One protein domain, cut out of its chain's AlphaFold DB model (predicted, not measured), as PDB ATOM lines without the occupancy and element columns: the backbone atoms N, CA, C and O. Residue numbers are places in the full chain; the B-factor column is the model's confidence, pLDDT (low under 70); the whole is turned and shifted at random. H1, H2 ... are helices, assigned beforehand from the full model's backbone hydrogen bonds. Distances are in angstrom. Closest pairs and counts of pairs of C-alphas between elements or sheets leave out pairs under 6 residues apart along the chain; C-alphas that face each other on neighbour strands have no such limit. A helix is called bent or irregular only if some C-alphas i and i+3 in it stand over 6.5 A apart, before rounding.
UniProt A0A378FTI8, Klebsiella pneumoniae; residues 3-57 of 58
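This is residues 3 to 57 of the 58 residues of a protein of Klebsiella pneumoniae (UniProt A0A378FTI8). Two helices, H1 and H2, lie toward opposite ends of a long, thin model with no common core, and a long link with no named element, residues 21 to 43, joins them. After H1 the chain turns, folds back past that helix and runs on to the other end, where H2 points outward. The printed part has 55 residues with two named helices, H1 then H2, and no named strand; the class is all helix, with under half of the residues, 23, in named elements. The whole is extended, with a radius of gyration of the C-alphas of 17.5 A and spans of 56 by 21 by 12 A.

Start at C-alpha 3, at (176.117, -24.167, 24.994), and go along residues 3 to 10 to H1, residues 11 to 20. Find C-alpha 11 at (175.003, -30.213, 26.867); from there H1 runs 14.5 A to C-alpha 20. H1 is irregular, but only just: C-alphas 14 and 17 are 6.6 A apart. Further on, H2, residues 44 to 56, runs 18.5 A to C-alpha 56 at (200.579, -12.510, 50.797).

Compare H1 and H2 and you will find them apart, with no C-alpha of the one within 8 A of the other. In H2 every O i to N i+4 pair is within hydrogen-bond range; in H1 4 of 6 are.

The two C-alphas farthest apart are those of Gly 22 and Ala 57, at 56.3 A. The printed part has no cut, and the link from H1 to H2, 23 residues, is long. Look at residues 17 to 22, 31 to 37 and 51 to 57: these stand free. The mean pLDDT of the printed part is 81.7, and residues 3 to 12 are under 70.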
ATOM      1  N   LYS A   3     174.651 -24.323  24.912       63.47
ATOM      2  CA  LYS A   3     176.117 -24.167  24.994       63.47
ATOM      3  C   LYS A   3     176.759 -25.405  25.631       63.47
ATOM      4  O   LYS A   3     176.293 -25.863  26.671       63.47
ATOM      5  N   ALA A   4     177.872 -25.887  25.071       61.25
ATOM      6  CA  ALA A   4     178.663 -26.994  25.622       61.25
ATOM      7  C   ALA A   4     179.300 -26.643  26.990       61.25
ATOM      8  O   ALA A   4     180.363 -26.014  27.071       61.25
ATOM      9  N   SER A   5     178.623 -26.994  28.090       59.72
ATOM     10  CA  SER A   5     179.065 -26.694  29.463       59.72
ATOM     11  C   SER A   5     180.025 -27.733  30.057       59.72
ATOM     12  O   SER A   5     180.856 -27.337  30.867       59.72
ATOM     13  N   GLY A   6     179.989 -28.997  29.617       55.72
ATOM     14  CA  GLY A   6     180.943 -30.048  30.013       55.72
ATOM     15  C   GLY A   6     180.812 -30.601  31.445       55.72
ATOM     16  O   GLY A   6     181.647 -31.407  31.826       55.72
ATOM     17  N   ALA A   7     179.805 -30.191  32.222       56.12
ATOM     18  CA  ALA A   7     179.515 -30.697  33.577       56.12
ATOM     19  C   ALA A   7     178.249 -31.589  33.592       56.12
ATOM     20  O   ALA A   7     177.495 -31.537  32.619       56.12
ATOM     21  N   GLU A   8     178.009 -32.360  34.669       46.03
ATOM     22  CA  GLU A   8     176.716 -33.037  34.943       46.03
ATOM     23  C   GLU A   8     175.541 -32.054  34.781       46.03
ATOM     24  O   GLU A   8     175.670 -30.874  35.131       46.03
ATOM     25  N   GLY A   9     174.411 -32.488  34.208       56.09
ATOM     26  CA  GLY A   9     173.400 -31.549  33.693       56.09
ATOM     27  C   GLY A   9     173.756 -31.010  32.299       56.09
ATOM     28  O   GLY A   9     173.398 -29.881  31.929       56.09
ATOM     29  N   GLY A  10     174.583 -31.767  31.575       61.88
ATOM     30  CA  GLY A  10     175.428 -31.278  30.494       61.88
ATOM     31  C   GLY A  10     174.701 -30.956  29.196       61.88
ATOM     32  O   GLY A  10     173.510 -31.181  29.005       61.88
ATOM     33  N   TYR A  11     175.468 -30.442  28.236       66.31
ATOM     34  CA  TYR A  11     175.003 -30.213  26.867       66.31
ATOM     35  C   TYR A  11     174.322 -31.445  26.251       66.31
ATOM     36  O   TYR A  11     173.299 -31.292  25.590       66.31
ATOM     37  N   GLN A  12     174.863 -32.640  26.507       68.00
ATOM     38  CA  GLN A  12     174.330 -33.891  25.971       68.00
ATOM     39  C   GLN A  12     172.928 -34.188  26.509       68.00
ATOM     40  O   GLN A  12     172.040 -34.466  25.714       68.00
ATOM     41  N   GLU A  13     172.679 -34.003  27.807       77.31
ATOM     42  CA  GLU A  13     171.353 -34.216  28.413       77.31
ATOM     43  C   GLU A  13     170.277 -33.282  27.839       77.31
ATOM     44  O   GLU A  13     169.107 -33.642  27.762       77.31
ATOM     45  N   LYS A  14     170.667 -32.083  27.384       73.06
ATOM     46  CA  LYS A  14     169.745 -31.103  26.780       73.06
ATOM     47  C   LYS A  14     169.501 -31.333  25.291       73.06
ATOM     48  O   LYS A  14     168.521 -30.827  24.755       73.06
ATOM     49  N   VAL A  15     170.416 -32.022  24.617       82.50
ATOM     50  CA  VAL A  15     170.383 -32.223  23.161       82.50
ATOM     51  C   VAL A  15     169.844 -33.593  22.798       82.50
ATOM     52  O   VAL A  15     169.164 -33.703  21.782       82.50
ATOM     53  N   GLN A  16     170.053 -34.596  23.649       84.62
ATOM     54  CA  GLN A  16     169.555 -35.947  23.423       84.62
ATOM     55  C   GLN A  16     168.043 -35.988  23.133       84.62
ATOM     56  O   GLN A  16     167.683 -36.548  22.103       84.62
ATOM     57  N   PRO A  17     167.164 -35.286  23.883       87.94
ATOM     58  CA  PRO A  17     165.728 -35.297  23.585       87.94
ATOM     59  C   PRO A  17     165.377 -34.726  22.204       87.94
ATOM     60  O   PRO A  17     164.422 -35.160  21.566       87.94
ATOM     61  N   CYS A  18     166.140 -33.741  21.722       87.69
ATOM     62  CA  CYS A  18     165.940 -33.174  20.392       87.69
ATOM     63  C   CYS A  18     166.454 -34.114  19.294       87.69
ATOM     64  O   CYS A  18     165.802 -34.240  18.260       87.69
ATOM     65  N   LEU A  19     167.583 -34.793  19.521       86.25
ATOM     66  CA  LEU A  19     168.117 -35.797  18.596       86.25
ATOM     67  C   LEU A  19     167.171 -36.994  18.463       86.25
ATOM     68  O   LEU A  19     166.876 -37.404  17.342       86.25
ATOM     69  N   ASP A  20     166.642 -37.489  19.584       91.94
ATOM     70  CA  ASP A  20     165.692 -38.608  19.621       91.94
ATOM     71  C   ASP A  20     164.390 -38.276  18.867       91.94
ATOM     72  O   ASP A  20     163.775 -39.147  18.256       91.94
ATOM     73  N   ALA A  21     163.991 -37.000  18.856       91.75
ATOM     74  CA  ALA A  21     162.818 -36.498  18.141       91.75
ATOM     75  C   ALA A  21     163.092 -36.091  16.676       91.75
ATOM     76  O   ALA A  21     162.195 -35.580  16.007       91.75
ATOM     77  N   GLY A  22     164.322 -36.261  16.173       91.06
ATOM     78  CA  GLY A  22     164.705 -35.830  14.822       91.06
ATOM     79  C   GLY A  22     164.704 -34.308  14.622       91.06
ATOM     80  O   GLY A  22     164.615 -33.828  13.492       91.06
ATOM     81  N   ILE A  23     164.790 -33.533  15.707       91.81
ATOM     82  CA  ILE A  23     164.781 -32.069  15.685       91.81
ATOM     83  C   ILE A  23     166.217 -31.556  15.473       91.81
ATOM     84  O   ILE A  23     167.101 -31.848  16.287       91.81
ATOM     85  N   PRO A  24     166.478 -30.741  14.431       87.12
ATOM     86  CA  PRO A  24     167.799 -30.166  14.199       87.12
ATOM     87  C   PRO A  24     168.304 -29.351  15.396       87.12
ATOM     88  O   PRO A  24     167.626 -28.452  15.898       87.12
ATOM     89  N   CYS A  25     169.532 -29.635  15.828       85.19
ATOM     90  CA  CYS A  25     170.171 -28.963  16.953       85.19
ATOM     91  C   CYS A  25     171.312 -28.063  16.484       85.19
ATOM     92  O   CYS A  25     172.279 -28.527  15.889       85.19
ATOM     93  N   ILE A  26     171.230 -26.774  16.819       85.25
ATOM     94  CA  ILE A  26     172.342 -25.833  16.648       85.25
ATOM     95  C   ILE A  26     173.102 -25.738  17.969       85.25
ATOM     96  O   ILE A  26     172.526 -25.401  19.014       85.25
ATOM     97  N   VAL A  27     174.401 -26.024  17.903       80.44
ATOM     98  CA  VAL A  27     175.303 -26.103  19.052       80.44
ATOM     99  C   VAL A  27     176.417 -25.094  18.874       80.44
ATOM    100  O   VAL A  27     177.142 -25.128  17.884       80.44
ATOM    101  N   ILE A  28     176.571 -24.205  19.852       82.38
ATOM    102  CA  ILE A  28     177.669 -23.244  19.859       82.38
ATOM    103  C   ILE A  28     178.815 -23.850  20.665       82.38
ATOM    104  O   ILE A  28     178.681 -24.131  21.864       82.38
ATOM    105  N   THR A  29     179.942 -24.070  19.992       77.31
ATOM    106  CA  THR A  29     181.173 -24.563  20.608       77.31
ATOM    107  C   THR A  29     181.746 -23.523  21.560       77.31
ATOM    108  O   THR A  29     181.662 -22.317  21.318       77.31
ATOM    109  N   ARG A  30     182.364 -23.978  22.653       77.38
ATOM    110  CA  ARG A  30     183.126 -23.075  23.517       77.38
ATOM    111  C   ARG A  30     184.330 -22.547  22.715       77.38
ATOM    112  O   ARG A  30     185.022 -23.367  22.114       77.38
ATOM    113  N   PRO A  31     184.580 -21.226  22.685       80.38
ATOM    114  CA  PRO A  31     185.786 -20.693  22.063       80.38
ATOM    115  C   PRO A  31     187.035 -21.220  22.776       80.38
ATOM    116  O   PRO A  31     186.969 -21.623  23.943       80.38
ATOM    117  N   ALA A  32     188.168 -21.214  22.071       81.31
ATOM    118  CA  ALA A  32     189.448 -21.591  22.656       81.31
ATOM    119  C   ALA A  32     189.729 -20.744  23.914       81.31
ATOM    120  O   ALA A  32     189.414 -19.547  23.917       81.31
ATOM    121  N   PRO A  33     190.289 -21.333  24.988       79.31
ATOM    122  CA  PRO A  33     190.682 -20.570  26.164       79.31
ATOM    123  C   PRO A  33     191.632 -19.438  25.764       79.31
ATOM    124  O   PRO A  33     192.655 -19.680  25.132       79.31
ATOM    125  N   LEU A  34     191.291 -18.203  26.137       83.88
ATOM    126  CA  LEU A  34     192.144 -17.027  25.909       83.88
ATOM    127  C   LEU A  34     193.257 -16.901  26.958       83.88
ATOM    128  O   LEU A  34     194.146 -16.067  26.821       83.88
ATOM    129  N   VAL A  35     193.181 -17.707  28.016       84.25
ATOM    130  CA  VAL A  35     194.101 -17.701  29.150       84.25
ATOM    131  C   VAL A  35     194.791 -19.058  29.211       84.25
ATOM    132  O   VAL A  35     194.131 -20.098  29.159       84.25
ATOM    133  N   THR A  36     196.117 -19.036  29.310       83.56
ATOM    134  CA  THR A  36     196.984 -20.220  29.335       83.56
ATOM    135  C   THR A  36     198.014 -20.105  30.455       83.56
ATOM    136  O   THR A  36     198.284 -19.006  30.939       83.56
ATOM    137  N   GLY A  37     198.640 -21.225  30.826       82.75
ATOM    138  CA  GLY A  37     199.683 -21.249  31.856       82.75
ATOM    139  C   GLY A  37     199.137 -20.915  33.244       82.75
ATOM    140  O   GLY A  37     197.995 -21.241  33.550       82.75
ATOM    141  N   ASP A  38     199.935 -20.230  34.060       79.94
ATOM    142  CA  ASP A  38     199.655 -19.990  35.487       79.94
ATOM    143  C   ASP A  38     198.423 -19.112  35.767       79.94
ATOM    144  O   ASP A  38     197.972 -19.008  36.911       79.94
ATOM    145  N   GLU A  39     197.894 -18.431  34.748       81.62
ATOM    146  CA  GLU A  39     196.647 -17.660  34.829       81.62
ATOM    147  C   GLU A  39     195.396 -18.539  34.638       81.62
ATOM    148  O   GLU A  39     194.291 -18.129  34.999       81.62
ATOM    149  N   LEU A  40     195.538 -19.751  34.088       86.75
ATOM    150  CA  LEU A  40     194.428 -20.685  33.924       86.75
ATOM    151  C   LEU A  40     194.221 -21.483  35.216       86.75
ATOM    152  O   LEU A  40     195.063 -22.283  35.605       86.75
ATOM    153  N   LEU A  41     193.062 -21.305  35.848       90.88
ATOM    154  CA  LEU A  41     192.662 -22.062  37.034       90.88
ATOM    155  C   LEU A  41     191.690 -23.168  36.613       90.88
ATOM    156  O   LEU A  41     190.607 -22.879  36.097       90.88
ATOM    157  N   GLN A  42     192.077 -24.427  36.802       88.75
ATOM    158  CA  GLN A  42     191.298 -25.599  36.388       88.75
ATOM    159  C   GLN A  42     190.677 -26.342  37.572       88.75
ATOM    160  O   GLN A  42     189.775 -27.157  37.382       88.75
ATOM    161  N   SER A  43     191.130 -26.047  38.789       88.69
ATOM    162  CA  SER A  43     190.653 -26.677  40.012       88.69
ATOM    163  C   SER A  43     190.424 -25.671  41.143       88.69
ATOM    164  O   SER A  43     190.923 -24.543  41.138       88.69
ATOM    165  N   GLN A  44     189.678 -26.103  42.161       90.88
ATOM    166  CA  GLN A  44     189.528 -25.334  43.395       90.88
ATOM    167  C   GLN A  44     190.874 -25.147  44.113       90.88
ATOM    168  O   GLN A  44     191.103 -24.090  44.696       90.88
ATOM    169  N   ALA A  45     191.779 -26.127  44.028       92.50
ATOM    170  CA  ALA A  45     193.118 -26.020  44.596       92.50
ATOM    171  C   ALA A  45     193.947 -24.930  43.892       92.50
ATOM    172  O   ALA A  45     194.597 -24.136  44.572       92.50
ATOM    173  N   ASP A  46     193.854 -24.831  42.559       92.00
ATOM    174  CA  ASP A  46     194.532 -23.786  41.773       92.00
ATOM    175  C   ASP A  46     194.059 -22.398  42.217       92.00
ATOM    176  O   ASP A  46     194.858 -21.480  42.422       92.00
ATOM    177  N   PHE A  47     192.744 -22.255  42.425       93.19
ATOM    178  CA  PHE A  47     192.152 -21.023  42.932       93.19
ATOM    179  C   PHE A  47     192.654 -20.676  44.335       93.19
ATOM    180  O   PHE A  47     193.080 -19.543  44.563       93.19
ATOM    181  N   THR A  48     192.656 -21.637  45.263       95.06
ATOM    182  CA  THR A  48     193.161 -21.419  46.624       95.06
ATOM    183  C   THR A  48     194.624 -20.978  46.610       95.06
ATOM    184  O   THR A  48     194.957 -19.986  47.255       95.06
ATOM    185  N   ALA A  49     195.484 -21.640  45.833       91.38
ATOM    186  CA  ALA A  49     196.898 -21.281  45.727       91.38
ATOM    187  C   ALA A  49     197.093 -19.854  45.183       91.38
ATOM    188  O   ALA A  49     197.858 -19.059  45.742       91.38
ATOM    189  N   ARG A  50     196.358 -19.494  44.122       91.56
ATOM    190  CA  ARG A  50     196.390 -18.143  43.545       91.56
ATOM    191  C   ARG A  50     195.911 -17.088  44.546       91.56
ATOM    192  O   ARG A  50     196.531 -16.026  44.638       91.56
ATOM    193  N   LEU A  51     194.848 -17.382  45.294       93.88
ATOM    194  CA  LEU A  51     194.291 -16.497  46.315       93.88
ATOM    195  C   LEU A  51     195.285 -16.261  47.459       93.88
ATOM    196  O   LEU A  51     195.527 -15.113  47.824       93.88
ATOM    197  N   THR A  52     195.917 -17.319  47.976       94.81
ATOM    198  CA  THR A  52     196.946 -17.208  49.020       94.81
ATOM    199  C   THR A  52     198.105 -16.320  48.570       94.81
ATOM    200  O   THR A  52     198.521 -15.437  49.319       94.81
ATOM    201  N   ARG A  53     198.593 -16.492  47.333       90.94
ATOM    202  CA  ARG A  53     199.659 -15.644  46.780       90.94
ATOM    203  C   ARG A  53     199.259 -14.167  46.746       90.94
ATOM    204  O   ARG A  53     200.068 -13.321  47.104       90.94
ATOM    205  N   TRP A  54     198.032 -13.862  46.323       91.94
ATOM    206  CA  TRP A  54     197.543 -12.482  46.252       91.94
ATOM    207  C   TRP A  54     197.462 -11.825  47.634       91.94
ATOM    208  O   TRP A  54     197.964 -10.719  47.813       91.94
ATOM    209  N   LEU A  55     196.920 -12.537  48.624       95.75
ATOM    210  CA  LEU A  55     196.819 -12.046  50.001       95.75
ATOM    211  C   LEU A  55     198.188 -11.848  50.675       95.75
ATOM    212  O   LEU A  55     198.307 -11.016  51.564       95.75
ATOM    213  N   SER A  56     199.213 -12.591  50.247       92.56
ATOM    214  CA  SER A  56     200.579 -12.510  50.797       92.56
ATOM    215  C   SER A  56     201.446 -11.431  50.134       92.56
ATOM    216  O   SER A  56     202.558 -11.180  50.587       92.56
ATOM    217  N   ALA A  57     200.981 -10.840  49.029       80.94
ATOM    218  CA  ALA A  57     201.693  -9.807  48.276       80.94
ATOM    219  C   ALA A  57     201.335  -8.373  48.725       80.94
ATOM    220  O   ALA A  57     201.697  -7.419  48.037       80.94
TER     221      ALA A  57